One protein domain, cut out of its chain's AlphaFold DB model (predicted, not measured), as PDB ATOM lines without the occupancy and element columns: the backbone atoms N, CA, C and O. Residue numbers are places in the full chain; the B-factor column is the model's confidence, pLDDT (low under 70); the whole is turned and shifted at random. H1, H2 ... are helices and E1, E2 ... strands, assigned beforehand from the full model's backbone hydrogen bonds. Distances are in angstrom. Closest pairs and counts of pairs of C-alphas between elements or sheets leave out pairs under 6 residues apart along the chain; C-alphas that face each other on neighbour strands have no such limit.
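This is residues 6 to 160 of the 161 residues of an uncharacterized protein of Clostridiales bacterium (UniProt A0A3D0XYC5). A twisted sheet of four parallel strands lies in the middle, with H1 and H2 over one face and the long H7 grazing it. H3, H4 and H5 form a loose cluster beyond the E2 edge, and H6 meets the start of H7 beyond the last residues of E3. The printed part has 155 residues, with seven named helices and four named strands in the order H1 E1 H2 H3 H4 H5 E2 E3 H6 H7 E4; the sheet's order is E2 E1 E3 E4 and the class is mixed, helices and strands. The whole is compact and rounded, with a radius of gyration of the C-alphas of 15.0 A and spans of 40 by 36 by 31 A.

H1, residues 6 to 17, begins at C-alpha 6 (0.471, -10.800, -49.350) and is 16.5 A long. E1, residues 23 to 26, is followed by H2, residues 33 to 39, H3, residues 46 to 53, and H4, residues 56 to 66, 15.2 A long. H5, residues 74 to 87, measures 20.0 A. E2, residues 96 to 98, and E3, residues 106 to 112, 19.7 A long, come next. H6, residues 114 to 124, leads to H7, residues 128 to 148, 30.5 A long. E4, residues 153 to 159, 19.4 A long, ends at C-alpha 159 (-1.468, -19.002, -47.273).

E2 and E4 are the sheet's edge strands. E2 and E1 are parallel at 18 degrees, with N 25 and O 96 within hydrogen-bond range at 2.8 A; E1 and E3 at 23 degrees, with N 26 and O 108 at 2.8 A; E3 and E4 at 20 degrees, with N 159 and O 111 at 2.7 A. H1 and H2 are on the same face, making two layers, helices on one face of a sheet, at heights over the sheet of 9.6 A and 10.4 A. The closest C-alphas of H1 and E4 are those of Thr 7 and Val 159, 6.3 A apart. H3 only grazes the sheet with residues 46 to 49. H3 and H5 only just touch, with 3 pairs of C-alphas within 8 A, the closest those of Leu 50 and Thr 84 at 6.4 A. H4 is close to but not clearly touching H3, with the C-alphas of Leu 51 and Lys 59 5.7 A apart. H7 only grazes the sheet with residues 135 to 146. With residues 128 to 131 alone H7 touches H6, the closest C-alphas being those of Cys 121 and Leu 128 at 5.7 A, at a steep tilt of 55 degrees. E1, H2 H3 H4 H5 and E2 form a strand-helix-strand unit, two parallel neighbour strands with helices between; E3, H6 H7 and E4 form another, with a right-handed crossover. In H1 to H7 every O i to N i+4 pair is within hydrogen-bond range.

The C-alphas farthest apart, those of Asn 6 and Arg 57, are 40.4 A apart. The printed part has no cut and no long link. The mean pLDDT of the printed part is 92.8, and no printed residue is under 70.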
ATOM      1  N   ASN A   6       1.894 -11.102 -49.414       86.31
ATOM      2  CA  ASN A   6       0.471 -10.800 -49.350       86.31
ATOM      3  C   ASN A   6      -0.120 -11.223 -48.003       86.31
ATOM      4  O   ASN A   6      -0.775 -10.410 -47.357       86.31
ATOM      5  N   THR A   7       0.186 -12.435 -47.521       91.75
ATOM      6  CA  THR A   7      -0.269 -12.901 -46.201       91.75
ATOM      7  C   THR A   7       0.240 -11.987 -45.083       91.75
ATOM      8  O   THR A   7      -0.512 -11.657 -44.169       91.75
ATOM      9  N   ILE A   8       1.496 -11.535 -45.162       93.25
ATOM     10  CA  ILE A   8       2.074 -10.594 -44.187       93.25
ATOM     11  C   ILE A   8       1.309  -9.266 -44.208       93.25
ATOM     12  O   ILE A   8       0.844  -8.817 -43.163       93.25
ATOM     13  N   ASN A   9       1.126  -8.667 -45.387       93.50
ATOM     14  CA  ASN A   9       0.436  -7.383 -45.536       93.50
ATOM     15  C   ASN A   9      -1.030  -7.448 -45.070       93.50
ATOM     16  O   ASN A   9      -1.535  -6.508 -44.448       93.50
ATOM     17  N   GLU A  10      -1.723  -8.554 -45.349       95.56
ATOM     18  CA  GLU A  10      -3.094  -8.788 -44.889       95.56
ATOM     19  C   GLU A  10      -3.157  -8.909 -43.364       95.56
ATOM     20  O   GLU A  10      -3.982  -8.246 -42.728       95.56
ATOM     21  N   LEU A  11      -2.247  -9.682 -42.761       96.75
ATOM     22  CA  LEU A  11      -2.147  -9.801 -41.307       96.75
ATOM     23  C   LEU A  11      -1.835  -8.455 -40.652       96.75
ATOM     24  O   LEU A  11      -2.530  -8.074 -39.714       96.75
ATOM     25  N   GLU A  12      -0.869  -7.687 -41.165       96.50
ATOM     26  CA  GLU A  12      -0.568  -6.344 -40.651       96.50
ATOM     27  C   GLU A  12      -1.780  -5.413 -40.749       96.50
ATOM     28  O   GLU A  12      -2.060  -4.648 -39.822       96.50
ATOM     29  N   THR A  13      -2.534  -5.491 -41.846       97.06
ATOM     30  CA  THR A  13      -3.759  -4.701 -42.026       97.06
ATOM     31  C   THR A  13      -4.800  -5.051 -40.964       97.06
ATOM     32  O   THR A  13      -5.357  -4.151 -40.326       97.06
ATOM     33  N   ILE A  14      -5.034  -6.344 -40.724       97.75
ATOM     34  CA  ILE A  14      -5.978  -6.815 -39.703       97.75
ATOM     35  C   ILE A  14      -5.491  -6.419 -38.303       97.75
ATOM     36  O   ILE A  14      -6.265  -5.865 -37.525       97.75
ATOM     37  N   PHE A  15      -4.211  -6.621 -37.989       97.81
ATOM     38  CA  PHE A  15      -3.636  -6.288 -36.685       97.81
ATOM     39  C   PHE A  15      -3.704  -4.791 -36.385       97.81
ATOM     40  O   PHE A  15      -4.066  -4.405 -35.278       97.81
ATOM     41  N   ASN A  16      -3.426  -3.932 -37.368       97.19
ATOM     42  CA  ASN A  16      -3.541  -2.484 -37.197       97.19
ATOM     43  C   ASN A  16      -4.991  -2.044 -36.982       97.19
ATOM     44  O   ASN A  16      -5.256  -1.182 -36.139       97.19
ATOM     45  N   LYS A  17      -5.930  -2.651 -37.718       97.88
ATOM     46  CA  LYS A  17      -7.366  -2.395 -37.561       97.88
ATOM     47  C   LYS A  17      -7.860  -2.796 -36.168       97.88
ATOM     48  O   LYS A  17      -8.645  -2.061 -35.578       97.88
ATOM     49  N   HIS A  18      -7.359  -3.914 -35.645       97.31
ATOM     50  CA  HIS A  18      -7.810  -4.545 -34.404       97.31
ATOM     51  C   HIS A  18      -6.785  -4.433 -33.259       97.31
ATOM     52  O   HIS A  18      -6.717  -5.271 -32.365       97.31
ATOM     53  N   LYS A  19      -5.967  -3.370 -33.251       95.75
ATOM     54  CA  LYS A  19      -4.814  -3.227 -32.336       95.75
ATOM     55  C   LYS A  19      -5.156  -3.215 -30.840       95.75
ATOM     56  O   LYS A  19      -4.277  -3.431 -30.015       95.75
ATOM     57  N   ASN A  20      -6.405  -2.906 -30.492       97.06
ATOM     58  CA  ASN A  20      -6.893  -2.844 -29.111       97.06
ATOM     59  C   ASN A  20      -7.751  -4.064 -28.740       97.06
ATOM     60  O   ASN A  20      -8.341  -4.090 -27.664       97.06
ATOM     61  N   GLU A  21      -7.827  -5.053 -29.623       97.75
ATOM     62  CA  GLU A  21      -8.607  -6.273 -29.458       97.75
ATOM     63  C   GLU A  21      -7.667  -7.473 -29.307       97.75
ATOM     64  O   GLU A  21      -6.493  -7.445 -29.692       97.75
ATOM     65  N   ARG A  22      -8.179  -8.537 -28.696       97.88
ATOM     66  CA  ARG A  22      -7.467  -9.800 -28.510       97.88
ATOM     67  C   ARG A  22      -7.613 -10.627 -29.778       97.88
ATOM     68  O   ARG A  22      -8.725 -11.014 -30.135       97.88
ATOM     69  N   ILE A  23      -6.492 -10.906 -30.439       98.50
ATOM     70  CA  ILE A  23      -6.457 -11.624 -31.717       98.50
ATOM     71  C   ILE A  23      -5.868 -13.023 -31.514       98.50
ATOM     72  O   ILE A  23      -4.720 -13.163 -31.089       98.50
ATOM     73  N   CYS A  24      -6.650 -14.048 -31.848       98.12
ATOM     74  CA  CYS A  24      -6.214 -15.440 -31.924       98.12
ATOM     75  C   CYS A  24      -5.956 -15.812 -33.390       98.12
ATOM     76  O   CYS A  24      -6.865 -15.741 -34.216       98.12
ATOM     77  N   VAL A  25      -4.725 -16.198 -33.721       98.31
ATOM     78  CA  VAL A  25      -4.330 -16.641 -35.061       98.31
ATOM     79  C   VAL A  25      -4.121 -18.150 -35.046       98.31
ATOM     80  O   VAL A  25      -3.231 -18.668 -34.377       98.31
ATOM     81  N   LEU A  26      -4.947 -18.862 -35.801       97.94
ATOM     82  CA  LEU A  26      -4.990 -20.314 -35.852       97.94
ATOM     83  C   LEU A  26      -4.365 -20.813 -37.146       97.94
ATOM     84  O   LEU A  26      -4.661 -20.302 -38.223       97.94
ATOM     85  N   GLY A  27      -3.552 -21.856 -37.061       96.00
ATOM     86  CA  GLY A  27      -3.066 -22.563 -38.239       96.00
ATOM     87  C   GLY A  27      -2.412 -23.879 -37.860       96.00
ATOM     88  O   GLY A  27      -1.826 -24.000 -36.782       96.00
ATOM     89  N   THR A  28      -2.474 -24.866 -38.752       94.12
ATOM     90  CA  THR A  28      -1.865 -26.182 -38.508       94.12
ATOM     91  C   THR A  28      -0.333 -26.103 -38.363       94.12
ATOM     92  O   THR A  28       0.303 -25.060 -38.568       94.12
ATOM     93  N   ILE A  29       0.308 -27.191 -37.943       90.81
ATOM     94  CA  ILE A  29       1.769 -27.314 -37.974       90.81
ATOM     95  C   ILE A  29       2.286 -27.219 -39.418       90.81
ATOM     96  O   ILE A  29       1.552 -27.430 -40.373       90.81
ATOM     97  N   CYS A  30       3.558 -26.857 -39.596       91.62
ATOM     98  CA  CYS A  30       4.182 -26.663 -40.917       91.62
ATOM     99  C   CYS A  30       3.604 -25.531 -41.797       91.62
ATOM    100  O   CYS A  30       4.194 -25.250 -42.833       91.62
ATOM    101  N   ILE A  31       2.567 -24.796 -41.382       92.19
ATOM    102  CA  ILE A  31       2.017 -23.662 -42.160       92.19
ATOM    103  C   ILE A  31       2.940 -22.429 -42.230       92.19
ATOM    104  O   ILE A  31       2.737 -21.540 -43.045       92.19
ATOM    105  N   GLY A  32       3.973 -22.363 -41.381       91.44
ATOM    106  CA  GLY A  32       4.913 -21.235 -41.346       91.44
ATOM    107  C   GLY A  32       4.646 -20.192 -40.256       91.44
ATOM    108  O   GLY A  32       5.196 -19.099 -40.346       91.44
ATOM    109  N   LYS A  33       3.880 -20.528 -39.203       93.38
ATOM    110  CA  LYS A  33       3.611 -19.633 -38.053       93.38
ATOM    111  C   LYS A  33       4.874 -18.954 -37.517       93.38
ATOM    112  O   LYS A  33       4.925 -17.736 -37.473       93.38
ATOM    113  N   THR A  34       5.928 -19.713 -37.216       92.12
ATOM    114  CA  THR A  34       7.202 -19.152 -36.726       92.12
ATOM    115  C   THR A  34       7.824 -18.149 -37.704       92.12
ATOM    116  O   THR A  34       8.399 -17.152 -37.282       92.12
ATOM    117  N   THR A  35       7.705 -18.377 -39.017       92.56
ATOM    118  CA  THR A  35       8.190 -17.419 -40.024       92.56
ATOM    119  C   THR A  35       7.382 -16.125 -39.976       92.56
ATOM    120  O   THR A  35       7.979 -15.053 -39.937       92.56
ATOM    121  N   LEU A  36       6.051 -16.227 -39.904       94.19
ATOM    122  CA  LEU A  36       5.154 -15.076 -39.770       94.19
ATOM    123  C   LEU A  36       5.436 -14.287 -38.488       94.19
ATOM    124  O   LEU A  36       5.607 -13.076 -38.552       94.19
ATOM    125  N   ILE A  37       5.560 -14.965 -37.344       95.06
ATOM    126  CA  ILE A  37       5.853 -14.342 -36.043       95.06
ATOM    127  C   ILE A  37       7.166 -13.552 -36.088       95.06
ATOM    128  O   ILE A  37       7.232 -12.454 -35.555       95.06
ATOM    129  N   ASN A  38       8.196 -14.074 -36.760       93.75
ATOM    130  CA  ASN A  38       9.492 -13.397 -36.877       93.75
ATOM    131  C   ASN A  38       9.474 -12.178 -37.814       93.75
ATOM    132  O   ASN A  38      10.375 -11.342 -37.748       93.75
ATOM    133  N   GLN A  39       8.504 -12.102 -38.725       93.94
ATOM    134  CA  GLN A  39       8.380 -11.017 -39.703       93.94
ATOM    135  C   GLN A  39       7.375  -9.949 -39.262       93.94
ATOM    136  O   GLN A  39       7.529  -8.780 -39.613       93.94
ATOM    137  N   LEU A  40       6.373 -10.339 -38.477       94.31
ATOM    138  CA  LEU A  40       5.339  -9.469 -37.934       94.31
ATOM    139  C   LEU A  40       5.760  -8.916 -36.568       94.31
ATOM    140  O   LEU A  40       6.496  -9.536 -35.804       94.31
ATOM    141  N   LYS A  41       5.278  -7.722 -36.227       92.62
ATOM    142  CA  LYS A  41       5.568  -7.100 -34.928       92.62
ATOM    143  C   LYS A  41       4.594  -7.583 -33.859       92.62
ATOM    144  O   LYS A  41       3.420  -7.805 -34.141       92.62
ATOM    145  N   ASN A  42       5.077  -7.658 -32.619       94.69
ATOM    146  CA  ASN A  42       4.278  -7.931 -31.416       94.69
ATOM    147  C   ASN A  42       3.486  -9.251 -31.455       94.69
ATOM    148  O   ASN A  42       2.481  -9.378 -30.768       94.69
ATOM    149  N   CYS A  43       3.914 -10.231 -32.248       97.00
ATOM    150  CA  CYS A  43       3.272 -11.541 -32.293       97.00
ATOM    151  C   CYS A  43       3.846 -12.460 -31.212       97.00
ATOM    152  O   CYS A  43       5.027 -12.367 -30.877       97.00
ATOM    153  N   VAL A  44       3.009 -13.344 -30.677       96.50
ATOM    154  CA  VAL A  44       3.382 -14.304 -29.632       96.50
ATOM    155  C   VAL A  44       3.125 -15.717 -30.145       96.50
ATOM    156  O   VAL A  44       2.077 -15.970 -30.738       96.50
ATOM    157  N   ASP A  45       4.070 -16.628 -29.925       96.25
ATOM    158  CA  ASP A  45       3.862 -18.062 -30.140       96.25
ATOM    159  C   ASP A  45       3.206 -18.667 -28.890       96.25
ATOM    160  O   ASP A  45       3.683 -18.462 -27.769       96.25
ATOM    161  N   ILE A  46       2.092 -19.382 -29.069       94.44
ATOM    162  CA  ILE A  46       1.373 -20.024 -27.965       94.44
ATOM    163  C   ILE A  46       2.244 -21.039 -27.229       94.44
ATOM    164  O   ILE A  46       2.114 -21.160 -26.012       94.44
ATOM    165  N   ASP A  47       3.146 -21.721 -27.938       91.00
ATOM    166  CA  ASP A  47       3.995 -22.757 -27.361       91.00
ATOM    167  C   ASP A  47       5.032 -22.126 -26.428       91.00
ATOM    168  O   ASP A  47       5.230 -22.597 -25.307       91.00
ATOM    169  N   ASP A  48       5.641 -21.016 -26.852       92.88
ATOM    170  CA  ASP A  48       6.612 -20.272 -26.046       92.88
ATOM    171  C   ASP A  48       5.952 -19.659 -24.800       92.88
ATOM    172  O   ASP A  48       6.481 -19.775 -23.687       92.88
ATOM    173  N   GLU A  49       4.767 -19.056 -24.959       94.50
ATOM    174  CA  GLU A  49       4.004 -18.490 -23.841       94.50
ATOM    175  C   GLU A  49       3.597 -19.595 -22.854       94.50
ATOM    176  O   GLU A  49       3.851 -19.473 -21.654       94.50
ATOM    177  N   LEU A  50       3.042 -20.710 -23.343       93.94
ATOM    178  CA  LEU A  50       2.633 -21.842 -22.514       93.94
ATOM    179  C   LEU A  50       3.823 -22.428 -21.747       93.94
ATOM    180  O   LEU A  50       3.767 -22.560 -20.523       93.94
ATOM    181  N   LEU A  51       4.926 -22.735 -22.436       92.88
ATOM    182  CA  LEU A  51       6.122 -23.308 -21.816       92.88
ATOM    183  C   LEU A  51       6.728 -22.386 -20.753       92.88
ATOM    184  O   LEU A  51       7.347 -22.877 -19.807       92.88
ATOM    185  N   SER A  52       6.551 -21.069 -20.851       93.38
ATOM    186  CA  SER A  52       7.008 -20.140 -19.811       93.38
ATOM    187  C   SER A  52       6.194 -20.243 -18.507       93.38
ATOM    188  O   SER A  52       6.743 -20.009 -17.429       93.38
ATOM    189  N   LEU A  53       4.928 -20.668 -18.590       93.56
ATOM    190  CA  LEU A  53       3.948 -20.676 -17.492       93.56
ATOM    191  C   LEU A  53       3.782 -22.036 -16.796       93.56
ATOM    192  O   LEU A  53       3.181 -22.116 -15.720       93.56
ATOM    193  N   LEU A  54       4.266 -23.110 -17.416       92.50
ATOM    194  CA  LEU A  54       4.143 -24.470 -16.893       92.50
ATOM    195  C   LEU A  54       5.183 -24.782 -15.802       92.50
ATOM    196  O   LEU A  54       6.212 -24.120 -15.681       92.50
ATOM    197  N   ASN A  55       4.919 -25.815 -15.000       92.69
ATOM    198  CA  ASN A  55       5.933 -26.432 -14.137       92.69
ATOM    199  C   ASN A  55       6.791 -27.423 -14.950       92.69
ATOM    200  O   ASN A  55       6.430 -27.772 -16.072       92.69
ATOM    201  N   ASP A  56       7.903 -27.908 -14.393       92.88
ATOM    202  CA  ASP A  56       8.850 -28.765 -15.126       92.88
ATOM    203  C   ASP A  56       8.222 -30.057 -15.676       92.88
ATOM    204  O   ASP A  56       8.551 -30.469 -16.788       92.88
ATOM    205  N   ARG A  57       7.276 -30.661 -14.945       91.75
ATOM    206  CA  ARG A  57       6.582 -31.882 -15.377       91.75
ATOM    207  C   ARG A  57       5.721 -31.624 -16.611       91.75
ATOM    208  O   ARG A  57       5.811 -32.365 -17.587       91.75
ATOM    209  N   ASP A  58       4.897 -30.581 -16.570       91.44
ATOM    210  CA  ASP A  58       4.001 -30.259 -17.683       91.44
ATOM    211  C   ASP A  58       4.802 -29.744 -18.889       91.44
ATOM    212  O   ASP A  58       4.486 -30.084 -20.028       91.44
ATOM    213  N   LYS A  59       5.899 -29.000 -18.664       92.25
ATOM    214  CA  LYS A  59       6.833 -28.617 -19.739       92.25
ATOM    215  C   LYS A  59       7.427 -29.837 -20.426       92.25
ATOM    216  O   LYS A  59       7.461 -29.876 -21.653       92.25
ATOM    217  N   GLU A  60       7.897 -30.820 -19.658       91.19
ATOM    218  CA  GLU A  60       8.462 -32.049 -20.215       91.19
ATOM    219  C   GLU A  60       7.421 -32.798 -21.058       91.19
ATOM    220  O   GLU A  60       7.735 -33.245 -22.161       91.19
ATOM    221  N   PHE A  61       6.174 -32.886 -20.584       90.44
ATOM    222  CA  PHE A  61       5.072 -33.482 -21.339       90.44
ATOM    223  C   PHE A  61       4.839 -32.772 -22.683       90.44
ATOM    224  O   PHE A  61       4.934 -33.419 -23.729       90.44
ATOM    225  N   ILE A  62       4.621 -31.451 -22.675       88.56
ATOM    226  CA  ILE A  62       4.393 -30.662 -23.900       88.56
ATOM    227  C   ILE A  62       5.571 -30.799 -24.870       88.56
ATOM    228  O   ILE A  62       5.384 -31.042 -26.062       88.56
ATOM    229  N   GLN A  63       6.806 -30.724 -24.368       88.69
ATOM    230  CA  GLN A  63       8.000 -30.867 -25.200       88.69
ATOM    231  C   GLN A  63       8.104 -32.248 -25.856       88.69
ATOM    232  O   GLN A  63       8.500 -32.325 -27.019       88.69
ATOM    233  N   LYS A  64       7.755 -33.328 -25.150       87.38
ATOM    234  CA  LYS A  64       7.740 -34.682 -25.726       87.38
ATOM    235  C   LYS A  64       6.701 -34.815 -26.834       87.38
ATOM    236  O   LYS A  64       6.995 -35.417 -27.866       87.38
ATOM    237  N   VAL A  65       5.523 -34.213 -26.660       84.62
ATOM    238  CA  VAL A  65       4.500 -34.184 -27.714       84.62
ATOM    239  C   VAL A  65       4.995 -33.387 -28.927       84.62
ATOM    240  O   VAL A  65       4.951 -33.889 -30.047       84.62
ATOM    241  N   HIS A  66       5.561 -32.191 -28.727       79.81
ATOM    242  CA  HIS A  66       6.052 -31.350 -29.832       79.81
ATOM    243  C   HIS A  66       7.236 -31.965 -30.587       79.81
ATOM    244  O   HIS A  66       7.379 -31.766 -31.793       79.81
ATOM    245  N   LYS A  67       8.074 -32.747 -29.898       81.56
ATOM    246  CA  LYS A  67       9.163 -33.521 -30.513       81.56
ATOM    247  C   LYS A  67       8.688 -34.813 -31.185       81.56
ATOM    248  O   LYS A  67       9.522 -35.536 -31.725       81.56
ATOM    249  N   LEU A  68       7.380 -35.091 -31.176       73.56
ATOM    250  CA  LEU A  68       6.775 -36.322 -31.690       73.56
ATOM    251  C   LEU A  68       7.314 -37.590 -31.002       73.56
ATOM    252  O   LEU A  68       7.264 -38.678 -31.571       73.56
ATOM    253  N   GLU A  69       7.828 -37.461 -29.774       81.44
ATOM    254  CA  GLU A  69       8.228 -38.603 -28.940       81.44
ATOM    255  C   GLU A  69       6.995 -39.324 -28.378       81.44
ATOM    256  O   GLU A  69       7.037 -40.525 -28.109       81.44
ATOM    257  N   ILE A  70       5.886 -38.592 -28.241       82.12
ATOM    258  CA  ILE A  70       4.562 -39.117 -27.916       82.12
ATOM    259  C   ILE A  70       3.666 -38.890 -29.146       82.12
ATOM    260  O   ILE A  70       3.509 -37.740 -29.564       82.12
ATOM    261  N   PRO A  71       3.088 -39.947 -29.746       79.50
ATOM    262  CA  PRO A  71       2.145 -39.805 -30.851       79.50
ATOM    263  C   PRO A  71       0.922 -38.986 -30.443       79.50
ATOM    264  O   PRO A  71       0.432 -39.125 -29.327       79.50
ATOM    265  N   TRP A  72       0.402 -38.172 -31.360       79.56
ATOM    266  CA  TRP A  72      -0.831 -37.428 -31.121       79.56
ATOM    267  C   TRP A  72      -2.029 -38.380 -30.989       79.56
ATOM    268  O   TRP A  72      -2.195 -39.299 -31.795       79.56
ATOM    269  N   THR A  73      -2.863 -38.138 -29.982       83.19
ATOM    270  CA  THR A  73      -4.177 -38.760 -29.779       83.19
ATOM    271  C   THR A  73      -5.176 -37.674 -29.391       83.19
ATOM    272  O   THR A  73      -4.772 -36.596 -28.953       83.19
ATOM    273  N   GLU A  74      -6.473 -37.959 -29.509       83.44
ATOM    274  CA  GLU A  74      -7.537 -37.041 -29.076       83.44
ATOM    275  C   GLU A  74      -7.387 -36.662 -27.592       83.44
ATOM    276  O   GLU A  74      -7.378 -35.483 -27.263       83.44
ATOM    277  N   GLU A  75      -7.106 -37.635 -26.716       88.88
ATOM    278  CA  GLU A  75      -6.860 -37.396 -25.283       88.88
ATOM    279  C   GLU A  75      -5.662 -36.462 -25.021       88.88
ATOM    280  O   GLU A  75      -5.696 -35.636 -24.109       88.88
ATOM    281  N   ILE A  76      -4.591 -36.576 -25.817       87.31
ATOM    282  CA  ILE A  76      -3.434 -35.670 -25.725       87.31
ATOM    283  C   ILE A  76      -3.809 -34.276 -26.228       87.31
ATOM    284  O   ILE A  76      -3.393 -33.288 -25.626       87.31
ATOM    285  N   GLY A  77      -4.589 -34.197 -27.310       84.94
ATOM    286  CA  GLY A  77      -5.144 -32.944 -27.816       84.94
ATOM    287  C   GLY A  77      -5.954 -32.218 -26.744       84.94
ATOM    288  O   GLY A  77      -5.650 -31.068 -26.440       84.94
ATOM    289  N   ASP A  78      -6.890 -32.919 -26.103       89.62
ATOM    290  CA  ASP A  78      -7.739 -32.386 -25.034       89.62
ATOM    291  C   ASP A  78      -6.929 -31.870 -23.838       89.62
ATOM    292  O   ASP A  78      -7.232 -30.809 -23.280       89.62
ATOM    293  N   GLU A  79      -5.878 -32.589 -23.437       91.06
ATOM    294  CA  GLU A  79      -5.026 -32.170 -22.323       91.06
ATOM    295  C   GLU A  79      -4.187 -30.930 -22.668       91.06
ATOM    296  O   GLU A  79      -4.071 -30.016 -21.846       91.06
ATOM    297  N   ILE A  80      -3.642 -30.852 -23.888       89.31
ATOM    298  CA  ILE A  80      -2.940 -29.653 -24.374       89.31
ATOM    299  C   ILE A  80      -3.904 -28.470 -24.406       89.31
ATOM    300  O   ILE A  80      -3.575 -27.391 -23.908       89.31
ATOM    301  N   ASP A  81      -5.109 -28.676 -24.922       91.00
ATOM    302  CA  ASP A  81      -6.168 -27.680 -24.958       91.00
ATOM    303  C   ASP A  81      -6.505 -27.157 -23.562       91.00
ATOM    304  O   ASP A  81      -6.554 -25.941 -23.345       91.00
ATOM    305  N   ARG A  82      -6.704 -28.065 -22.600       94.00
ATOM    306  CA  ARG A  82      -7.008 -27.739 -21.205       94.00
ATOM    307  C   ARG A  82      -5.889 -26.910 -20.579       94.00
ATOM    308  O   ARG A  82      -6.159 -25.827 -20.057       94.00
ATOM    309  N   LEU A  83      -4.641 -27.376 -20.666       93.62
ATOM    310  CA  LEU A  83      -3.474 -26.671 -20.124       93.62
ATOM    311  C   LEU A  83      -3.325 -25.279 -20.745       93.62
ATOM    312  O   LEU A  83      -3.097 -24.296 -20.036       93.62
ATOM    313  N   THR A  84      -3.505 -25.182 -22.059       94.19
ATOM    314  CA  THR A  84      -3.384 -23.922 -22.791       94.19
ATOM    315  C   THR A  84      -4.469 -22.935 -22.366       94.19
ATOM    316  O   THR A  84      -4.151 -21.800 -22.010       94.19
ATOM    317  N   LYS A  85      -5.736 -23.368 -22.311       94.56
ATOM    318  CA  LYS A  85      -6.885 -22.538 -21.901       94.56
ATOM    319  C   LYS A  85      -6.806 -22.090 -20.438       94.56
ATOM    320  O   LYS A  85      -7.275 -21.001 -20.110       94.56
ATOM    321  N   GLU A  86      -6.210 -22.891 -19.556       94.69
ATOM    322  CA  GLU A  86      -6.023 -22.535 -18.143       94.69
ATOM    323  C   GLU A  86      -4.903 -21.512 -17.915       94.69
ATOM    324  O   GLU A  86      -4.985 -20.703 -16.985       94.69
ATOM    325  N   LYS A  87      -3.833 -21.563 -18.718       94.94
ATOM    326  CA  LYS A  87      -2.599 -20.800 -18.467       94.94
ATOM    327  C   LYS A  87      -2.464 -19.572 -19.352       94.94
ATOM    328  O   LYS A  87      -2.088 -18.510 -18.857       94.94
ATOM    329  N   VAL A  88      -2.758 -19.704 -20.640       96.94
ATOM    330  CA  VAL A  88      -2.463 -18.679 -21.640       96.94
ATOM    331  C   VAL A  88      -3.642 -17.726 -21.795       96.94
ATOM    332  O   VAL A  88      -4.803 -18.127 -21.830       96.94
ATOM    333  N   LYS A  89      -3.341 -16.428 -21.905       96.38
ATOM    334  CA  LYS A  89      -4.331 -15.380 -22.178       96.38
ATOM    335  C   LYS A  89      -3.836 -14.463 -23.280       96.38
ATOM    336  O   LYS A  89      -2.706 -13.982 -23.231       96.38
ATOM    337  N   ILE A  90      -4.714 -14.162 -24.231       97.31
ATOM    338  CA  ILE A  90      -4.412 -13.232 -25.319       97.31
ATOM    339  C   ILE A  90      -4.487 -11.799 -24.788       97.31
ATOM    340  O   ILE A  90      -5.457 -11.415 -24.130       97.31
ATOM    341  N   LYS A  91      -3.459 -10.999 -25.087       96.94
ATOM    342  CA  LYS A  91      -3.379  -9.585 -24.710       96.94
ATOM    343  C   LYS A  91      -3.708  -8.705 -25.924       96.94
ATOM    344  O   LYS A  91      -3.217  -8.992 -27.016       96.94
ATOM    345  N   PRO A  92      -4.489  -7.622 -25.760       97.50
ATOM    346  CA  PRO A  92      -4.684  -6.636 -26.817       97.50
ATOM    347  C   PRO A  92      -3.361  -6.123 -27.387       97.50
ATOM    348  O   PRO A  92      -2.436  -5.824 -26.631       97.50
ATOM    349  N   GLY A  93      -3.274  -6.031 -28.713       96.25
ATOM    350  CA  GLY A  93      -2.068  -5.575 -29.414       96.25
ATOM    351  C   GLY A  93      -0.949  -6.614 -29.524       96.25
ATOM    352  O   GLY A  93       0.082  -6.312 -30.124       96.25
ATOM    353  N   PHE A  94      -1.161  -7.827 -28.994       97.44
ATOM    354  CA  PHE A  94      -0.242  -8.957 -29.105       97.44
ATOM    355  C   PHE A  94      -0.956 -10.184 -29.696       97.44
ATOM    356  O   PHE A  94      -1.434 -11.033 -28.938       97.44
ATOM    357  N   PRO A  95      -1.087 -10.274 -31.036       98.12
ATOM    358  CA  PRO A  95      -1.710 -11.424 -31.685       98.12
ATOM    359  C   PRO A  95      -1.003 -12.726 -31.304       98.12
ATOM    360  O   PRO A  95       0.221 -12.829 -31.407       98.12
ATOM    361  N   LEU A  96      -1.781 -13.718 -30.876       98.25
ATOM    362  CA  LEU A  96      -1.267 -15.008 -30.427       98.25
ATOM    363  C   LEU A  96      -1.459 -16.059 -31.519       98.25
ATOM    364  O   LEU A  96      -2.588 -16.311 -31.936       98.25
ATOM    365  N   PHE A  97      -0.370 -16.680 -31.956       98.06
ATOM    366  CA  PHE A  97      -0.354 -17.720 -32.977       98.06
ATOM    367  C   PHE A  97      -0.361 -19.100 -32.332       98.06
ATOM    368  O   PHE A  97       0.472 -19.383 -31.477       98.06
ATOM    369  N   GLY A  98      -1.249 -19.986 -32.779       95.62
ATOM    370  CA  GLY A  98      -1.358 -21.320 -32.202       95.62
ATOM    371  C   GLY A  98      -2.257 -22.276 -32.972       95.62
ATOM    372  O   GLY A  98      -2.618 -22.045 -34.129       95.62
ATOM    373  N   THR A  99      -2.590 -23.380 -32.312       93.62
ATOM    374  CA  THR A  99      -3.569 -24.381 -32.769       93.62
ATOM    375  C   THR A  99      -4.818 -24.416 -31.888       93.62
ATOM    376  O   THR A  99      -5.810 -25.006 -32.288       93.62
ATOM    377  N   VAL A 100      -4.794 -23.770 -30.720       94.06
ATOM    378  CA  VAL A 100      -5.883 -23.799 -29.733       94.06
ATOM    379  C   VAL A 100      -6.668 -22.493 -29.773       94.06
ATOM    380  O   VAL A 100      -6.085 -21.408 -29.732       94.06
ATOM    381  N   ILE A 101      -8.000 -22.585 -29.800       95.06
ATOM    382  CA  ILE A 101      -8.874 -21.413 -29.685       95.06
ATOM    383  C   ILE A 101      -8.933 -20.962 -28.222       95.06
ATOM    384  O   ILE A 101      -9.416 -21.693 -27.353       95.06
ATOM    385  N   LEU A 102      -8.475 -19.737 -27.963       95.12
ATOM    386  CA  LEU A 102      -8.579 -19.067 -26.665       95.12
ATOM    387  C   LEU A 102      -9.638 -17.961 -26.690       95.12
ATOM    388  O   LEU A 102     -10.047 -17.503 -27.756       95.12
ATOM    389  N   ASP A 103     -10.058 -17.511 -25.506       94.31
ATOM    390  CA  ASP A 103     -10.960 -16.365 -25.368       94.31
ATOM    391  C   ASP A 103     -10.344 -15.111 -26.014       94.31
ATOM    392  O   ASP A 103      -9.267 -14.639 -25.628       94.31
ATOM    393  N   CYS A 104     -11.028 -14.606 -27.036       96.25
ATOM    394  CA  CYS A 104     -10.573 -13.539 -27.912       96.25
ATOM    395  C   CYS A 104     -11.754 -12.778 -28.513       96.25
ATOM    396  O   CYS A 104     -12.901 -13.221 -28.453       96.25
ATOM    397  N   ASP A 105     -11.440 -11.636 -29.116       96.81
ATOM    398  CA  ASP A 105     -12.418 -10.791 -29.797       96.81
ATOM    399  C   ASP A 105     -12.402 -11.073 -31.311       96.81
ATOM    400  O   ASP A 105     -13.442 -11.039 -31.973       96.81
ATOM    401  N   ILE A 106     -11.220 -11.415 -31.846       97.94
ATOM    402  CA  ILE A 106     -10.986 -11.709 -33.262       97.94
ATOM    403  C   ILE A 106     -10.313 -13.073 -33.423       97.94
ATOM    404  O   ILE A 106      -9.297 -13.350 -32.782       97.94
ATOM    405  N   ILE A 107     -10.818 -13.878 -34.359       98.25
ATOM    406  CA  ILE A 107     -10.154 -15.098 -34.826       98.25
ATOM    407  C   ILE A 107      -9.675 -14.906 -36.264       98.25
ATOM    408  O   ILE A 107     -10.441 -14.486 -37.132       98.25
ATOM    409  N   ILE A 108      -8.427 -15.274 -36.534       98.31
ATOM    410  CA  ILE A 108      -7.869 -15.384 -37.881       98.31
ATOM    411  C   ILE A 108      -7.494 -16.842 -38.115       98.31
ATOM    412  O   ILE A 108      -6.656 -17.376 -37.399       98.31
ATOM    413  N   TYR A 109      -8.087 -17.487 -39.111       98.06
ATOM    414  CA  TYR A 109      -7.677 -18.822 -39.539       98.06
ATOM    415  C   TYR A 109      -6.787 -18.728 -40.775       98.06
ATOM    416  O   TYR A 109      -7.189 -18.163 -41.794       98.06
ATOM    417  N   LEU A 110      -5.587 -19.288 -40.662       97.25
ATOM    418  CA  LEU A 110      -4.639 -19.473 -41.745       97.25
ATOM    419  C   LEU A 110      -4.896 -20.838 -42.384       97.25
ATOM    420  O   LEU A 110      -4.644 -21.884 -41.782       97.25
ATOM    421  N   ASP A 111      -5.386 -20.815 -43.613       95.44
ATOM    422  CA  ASP A 111      -5.599 -21.994 -44.436       95.44
ATOM    423  C   ASP A 111      -4.431 -22.180 -45.406       95.44
ATOM    424  O   ASP A 111      -3.949 -21.214 -45.977       95.44
ATOM    425  N   ILE A 112      -3.979 -23.410 -45.628       93.69
ATOM    426  CA  ILE A 112      -2.876 -23.723 -46.543       93.69
ATOM    427  C   ILE A 112      -3.276 -24.889 -47.429       93.69
ATOM    428  O   ILE A 112      -3.901 -25.845 -46.964       93.69
ATOM    429  N   ASP A 113      -2.896 -24.801 -48.700       92.88
ATOM    430  CA  ASP A 113      -3.117 -25.872 -49.662       92.88
ATOM    431  C   ASP A 113      -2.337 -27.136 -49.269       92.88
ATOM    432  O   ASP A 113      -1.183 -27.064 -48.838       92.88
ATOM    433  N   GLU A 114      -2.958 -28.305 -49.425       93.75
ATOM    434  CA  GLU A 114      -2.360 -29.584 -49.040       93.75
ATOM    435  C   GLU A 114      -1.059 -29.877 -49.801       93.75
ATOM    436  O   GLU A 114      -0.133 -30.459 -49.230       93.75
ATOM    437  N   ILE A 115      -0.942 -29.436 -51.059       93.00
ATOM    438  CA  ILE A 115       0.274 -29.624 -51.859       93.00
ATOM    439  C   ILE A 115       1.435 -28.860 -51.216       93.00
ATOM    440  O   ILE A 115       2.491 -29.443 -50.959       93.00
ATOM    441  N   ILE A 116       1.217 -27.589 -50.871       92.50
ATOM    442  CA  ILE A 116       2.222 -26.737 -50.218       92.50
ATOM    443  C   ILE A 116       2.537 -27.278 -48.815       92.50
ATOM    444  O   ILE A 116       3.701 -27.433 -48.433       92.50
ATOM    445  N   LEU A 117       1.506 -27.664 -48.057       94.62
ATOM    446  CA  LEU A 117       1.663 -28.256 -46.730       94.62
ATOM    447  C   LEU A 117       2.497 -29.545 -46.773       94.62
ATOM    448  O   LEU A 117       3.357 -29.750 -45.912       94.62
ATOM    449  N   SER A 118       2.291 -30.391 -47.785       94.88
ATOM    450  CA  SER A 118       3.073 -31.609 -48.024       94.88
ATOM    451  C   SER A 118       4.551 -31.296 -48.231       94.88
ATOM    452  O   SER A 118       5.415 -31.941 -47.631       94.88
ATOM    453  N   GLU A 119       4.873 -30.269 -49.019       94.00
ATOM    454  CA  GLU A 119       6.255 -29.829 -49.212       94.00
ATOM    455  C   GLU A 119       6.891 -29.311 -47.918       94.00
ATOM    456  O   GLU A 119       8.043 -29.641 -47.616       94.00
ATOM    457  N   HIS A 120       6.145 -28.550 -47.116       92.44
ATOM    458  CA  HIS A 120       6.619 -28.057 -45.823       92.44
ATOM    459  C   HIS A 120       6.870 -29.203 -44.837       92.44
ATOM    460  O   HIS A 120       7.919 -29.244 -44.187       92.44
ATOM    461  N   CYS A 121       5.949 -30.166 -44.766       93.19
ATOM    462  CA  CYS A 121       6.086 -31.356 -43.931       93.19
ATOM    463  C   CYS A 121       7.322 -32.173 -44.328       93.19
ATOM    464  O   CYS A 121       8.127 -32.521 -43.461       93.19
ATOM    465  N   LYS A 122       7.552 -32.380 -45.635       93.81
ATOM    466  CA  LYS A 122       8.760 -33.044 -46.157       93.81
ATOM    467  C   LYS A 122      10.039 -32.317 -45.742       93.81
ATOM    468  O   LYS A 122      10.954 -32.956 -45.223       93.81
ATOM    469  N   LYS A 123      10.099 -30.987 -45.905       92.12
ATOM    470  CA  LYS A 123      11.256 -30.158 -45.503       92.12
ATOM    471  C   LYS A 123      11.559 -30.286 -44.002       92.12
ATOM    472  O   LYS A 123      12.725 -30.291 -43.616       92.12
ATOM    473  N   ARG A 124      10.527 -30.420 -43.162       87.38
ATOM    474  CA  ARG A 124      10.657 -30.525 -41.695       87.38
ATOM    475  C   ARG A 124      10.728 -31.958 -41.165       87.38
ATOM    476  O   ARG A 124      10.896 -32.123 -39.962       87.38
ATOM    477  N   LYS A 125      10.644 -32.973 -42.033       90.06
ATOM    478  CA  LYS A 125      10.572 -34.401 -41.658       90.06
ATOM    479  C   LYS A 125       9.418 -34.701 -40.688       90.06
ATOM    480  O   LYS A 125       9.560 -35.509 -39.776       90.06
ATOM    481  N   ILE A 126       8.286 -34.037 -40.898       87.38
ATOM    482  CA  ILE A 126       7.048 -34.213 -40.131       87.38
ATOM    483  C   ILE A 126       6.040 -34.982 -40.994       87.38
ATOM    484  O   ILE A 126       6.032 -34.855 -42.220       87.38
ATOM    485  N   SER A 127       5.191 -35.790 -40.358       89.38
ATOM    486  CA  SER A 127       4.101 -36.510 -41.022       89.38
ATOM    487  C   SER A 127       3.047 -35.541 -41.566       89.38
ATOM    488  O   SER A 127       2.489 -34.745 -40.809       89.38
ATOM    489  N   LEU A 128       2.732 -35.642 -42.863       92.88
ATOM    490  CA  LEU A 128       1.621 -34.895 -43.464       92.88
ATOM    491  C   LEU A 128       0.292 -35.242 -42.783       92.88
ATOM    492  O   LEU A 128      -0.481 -34.339 -42.491       92.88
ATOM    493  N   ASN A 129       0.064 -36.520 -42.462       91.25
ATOM    494  CA  ASN A 129      -1.167 -36.949 -41.796       91.25
ATOM    495  C   ASN A 129      -1.350 -36.227 -40.459       91.25
ATOM    496  O   ASN A 129      -2.418 -35.695 -40.211       91.25
ATOM    497  N   SER A 130      -0.286 -36.081 -39.663       86.06
ATOM    498  CA  SER A 130      -0.362 -35.340 -38.398       86.06
ATOM    499  C   SER A 130      -0.722 -33.865 -38.607       86.06
ATOM    500  O   SER A 130      -1.480 -33.297 -37.828       86.06
ATOM    501  N   ALA A 131      -0.214 -33.234 -39.671       91.25
ATOM    502  CA  ALA A 131      -0.592 -31.864 -40.010       91.25
ATOM    503  C   ALA A 131      -2.056 -31.757 -40.477       91.25
ATOM    504  O   ALA A 131      -2.727 -30.773 -40.160       91.25
ATOM    505  N   LEU A 132      -2.561 -32.758 -41.200       93.50
ATOM    506  CA  LEU A 132      -3.959 -32.829 -41.629       93.50
ATOM    507  C   LEU A 132      -4.909 -33.111 -40.458       93.50
ATOM    508  O   LEU A 132      -5.958 -32.477 -40.374       93.50
ATOM    509  N   ASP A 133      -4.522 -33.978 -39.526       90.25
ATOM    510  CA  ASP A 133      -5.304 -34.286 -38.325       90.25
ATOM    511  C   ASP A 133      -5.454 -33.039 -37.440       90.25
ATOM    512  O   ASP A 133      -6.566 -32.677 -37.057       90.25
ATOM    513  N   ILE A 134      -4.359 -32.303 -37.209       89.44
ATOM    514  CA  ILE A 134      -4.390 -31.027 -36.473       89.44
ATOM    515  C   ILE A 134      -5.223 -29.983 -37.221       89.44
ATOM    516  O   ILE A 134      -6.012 -29.268 -36.607       89.44
ATOM    517  N   LYS A 135      -5.075 -29.883 -38.549       94.50
ATOM    518  CA  LYS A 135      -5.884 -28.970 -39.369       94.50
ATOM    519  C   LYS A 135      -7.376 -29.254 -39.186       94.50
ATOM    520  O   LYS A 135      -8.144 -28.332 -38.926       94.50
ATOM    521  N   LYS A 136      -7.766 -30.525 -39.284       93.94
ATOM    522  CA  LYS A 136      -9.148 -30.971 -39.114       93.94
ATOM    523  C   LYS A 136      -9.676 -30.650 -37.713       93.94
ATOM    524  O   LYS A 136     -10.769 -30.107 -37.604       93.94
ATOM    525  N   SER A 137      -8.888 -30.916 -36.670       91.12
ATOM    526  CA  SER A 137      -9.237 -30.577 -35.282       91.12
ATOM    527  C   SER A 137      -9.494 -29.072 -35.109       91.12
ATOM    528  O   SER A 137     -10.553 -28.694 -34.611       91.12
ATOM    529  N   ILE A 138      -8.618 -28.205 -35.638       94.19
ATOM    530  CA  ILE A 138      -8.817 -26.742 -35.612       94.19
ATOM    531  C   ILE A 138     -10.131 -26.346 -36.302       94.19
ATOM    532  O   ILE A 138     -10.868 -25.493 -35.808       94.19
ATOM    533  N   GLU A 139     -10.427 -26.933 -37.463       95.88
ATOM    534  CA  GLU A 139     -11.633 -26.616 -38.237       95.88
ATOM    535  C   GLU A 139     -12.920 -27.066 -37.529       95.88
ATOM    536  O   GLU A 139     -13.929 -26.349 -37.554       95.88
ATOM    537  N   GLU A 140     -12.888 -28.225 -36.870       95.00
ATOM    538  CA  GLU A 140     -13.989 -28.742 -36.057       95.00
ATOM    539  C   GLU A 140     -14.242 -27.852 -34.831       95.00
ATOM    540  O   GLU A 140     -15.381 -27.415 -34.615       95.00
ATOM    541  N   ASP A 141     -13.188 -27.477 -34.105       92.75
ATOM    542  CA  ASP A 141     -13.273 -26.559 -32.967       92.75
ATOM    543  C   ASP A 141     -13.794 -25.188 -33.378       92.75
ATOM    544  O   ASP A 141     -14.688 -24.625 -32.740       92.75
ATOM    545  N   LEU A 142     -13.301 -24.659 -34.496       95.06
ATOM    546  CA  LEU A 142     -13.721 -23.371 -35.024       95.06
ATOM    547  C   LEU A 142     -15.205 -23.370 -35.403       95.06
ATOM    548  O   LEU A 142     -15.914 -22.391 -35.149       95.06
ATOM    549  N   LYS A 143     -15.701 -24.465 -35.988       94.44
ATOM    550  CA  LYS A 143     -17.123 -24.631 -36.316       94.44
ATOM    551  C   LYS A 143     -17.988 -24.606 -35.056       94.44
ATOM    552  O   LYS A 143     -19.022 -23.933 -35.036       94.44
ATOM    553  N   LEU A 144     -17.571 -25.311 -34.004       93.31
ATOM    554  CA  LEU A 144     -18.271 -25.320 -32.719       93.31
ATOM    555  C   LEU A 144     -18.208 -23.952 -32.030       93.31
ATOM    556  O   LEU A 144     -19.223 -23.478 -31.515       93.31
ATOM    557  N   TYR A 145     -17.048 -23.297 -32.060       93.19
ATOM    558  CA  TYR A 145     -16.832 -21.994 -31.442       93.19
ATOM    559  C   TYR A 145     -17.691 -20.908 -32.092       93.19
ATOM    560  O   TYR A 145     -18.367 -20.162 -31.386       93.19
ATOM    561  N   LYS A 146     -17.748 -20.865 -33.430       92.12
ATOM    562  CA  LYS A 146     -18.611 -19.935 -34.180       92.12
ATOM    563  C   LYS A 146     -20.091 -20.132 -33.877       92.12
ATOM    564  O   LYS A 146     -20.817 -19.158 -33.742       92.12
ATOM    565  N   LYS A 147     -20.537 -21.383 -33.726       91.19
ATOM    566  CA  LYS A 147     -21.930 -21.686 -33.364       91.19
ATOM    567  C   LYS A 147     -22.294 -21.177 -31.964       91.19
ATOM    568  O   LYS A 147     -23.444 -20.836 -31.726       91.19
ATOM    569  N   LYS A 148     -21.334 -21.160 -31.035       92.38
ATOM    570  CA  LYS A 148     -21.534 -20.659 -29.664       92.38
ATOM    571  C   LYS A 148     -21.381 -19.137 -29.555       92.38
ATOM    572  O   LYS A 148     -21.943 -18.551 -28.638       92.38
ATOM    573  N   ASN A 149     -20.636 -18.514 -30.469       91.06
ATOM    574  CA  ASN A 149     -20.274 -17.099 -30.431       91.06
ATOM    575  C   ASN A 149     -20.675 -16.404 -31.740       91.06
ATOM    576  O   ASN A 149     -19.824 -16.086 -32.568       91.06
ATOM    577  N   GLU A 150     -21.973 -16.152 -31.923       83.88
ATOM    578  CA  GLU A 150     -22.531 -15.627 -33.184       83.88
ATOM    579  C   GLU A 150     -21.966 -14.255 -33.603       83.88
ATOM    580  O   GLU A 150     -21.996 -13.913 -34.782       83.88
ATOM    581  N   ASN A 151     -21.409 -13.489 -32.658       87.69
ATOM    582  CA  ASN A 151     -20.868 -12.147 -32.896       87.69
ATOM    583  C   ASN A 151     -19.336 -12.100 -33.030       87.69
ATOM    584  O   ASN A 151     -18.781 -11.005 -33.118       87.69
ATOM    585  N   ILE A 152     -18.637 -13.243 -33.006       93.56
ATOM    586  CA  ILE A 152     -17.172 -13.242 -33.116       93.56
ATOM    587  C   ILE A 152     -16.744 -12.739 -34.501       93.56
ATOM    588  O   ILE A 152     -17.252 -13.194 -35.530       93.56
ATOM    589  N   VAL A 153     -15.781 -11.819 -34.544       96.00
ATOM    590  CA  VAL A 153     -15.203 -11.379 -35.816       96.00
ATOM    591  C   VAL A 153     -14.226 -12.443 -36.297       96.00
ATOM    592  O   VAL A 153     -13.349 -12.895 -35.559       96.00
ATOM    593  N   TYR A 154     -14.375 -12.841 -37.557       96.38
ATOM    594  CA  TYR A 154     -13.619 -13.941 -38.128       96.38
ATOM    595  C   TYR A 154     -13.002 -13.573 -39.476       96.38
ATOM    596  O   TYR A 154     -13.698 -13.118 -40.384       96.38
ATOM    597  N   TYR A 155     -11.710 -13.859 -39.613       97.56
ATOM    598  CA  TYR A 155     -10.947 -13.742 -40.849       97.56
ATOM    599  C   TYR A 155     -10.488 -15.121 -41.325       97.56
ATOM    600  O   TYR A 155     -10.033 -15.944 -40.533       97.56
ATOM    601  N   TYR A 156     -10.595 -15.361 -42.630       96.06
ATOM    602  CA  TYR A 156     -10.046 -16.535 -43.306       96.06
ATOM    603  C   TYR A 156      -8.990 -16.059 -44.288       96.06
ATOM    604  O   TYR A 156      -9.329 -15.314 -45.208       96.06
ATOM    605  N   LEU A 157      -7.746 -16.482 -44.098       95.31
ATOM    606  CA  LEU A 157      -6.640 -16.119 -44.974       95.31
ATOM    607  C   LEU A 157      -6.061 -17.378 -45.597       95.31
ATOM    608  O   LEU A 157      -5.719 -18.321 -44.885       95.31
ATOM    609  N   LYS A 158      -5.929 -17.381 -46.923       92.19
ATOM    610  CA  LYS A 158      -5.236 -18.454 -47.629       92.19
ATOM    611  C   LYS A 158      -3.746 -18.122 -47.686       92.19
ATOM    612  O   LYS A 158      -3.362 -17.053 -48.144       92.19
ATOM    613  N   VAL A 159      -2.924 -19.043 -47.214       89.06
ATOM    614  CA  VAL A 159      -1.468 -19.002 -47.273       89.06
ATOM    615  C   VAL A 159      -1.045 -19.645 -48.589       89.06
ATOM    616  O   VAL A 159      -1.228 -20.849 -48.793       89.06
ATOM    617  N   SER A 160      -0.509 -18.822 -49.482       79.62
ATOM    618  CA  SER A 160       0.147 -19.225 -50.729       79.62
ATOM    619  C   SER A 160       1.673 -19.165 -50.596       79.62
ATOM    620  O   SER A 160       2.192 -18.574 -49.650       79.62
TER     621      SER A 160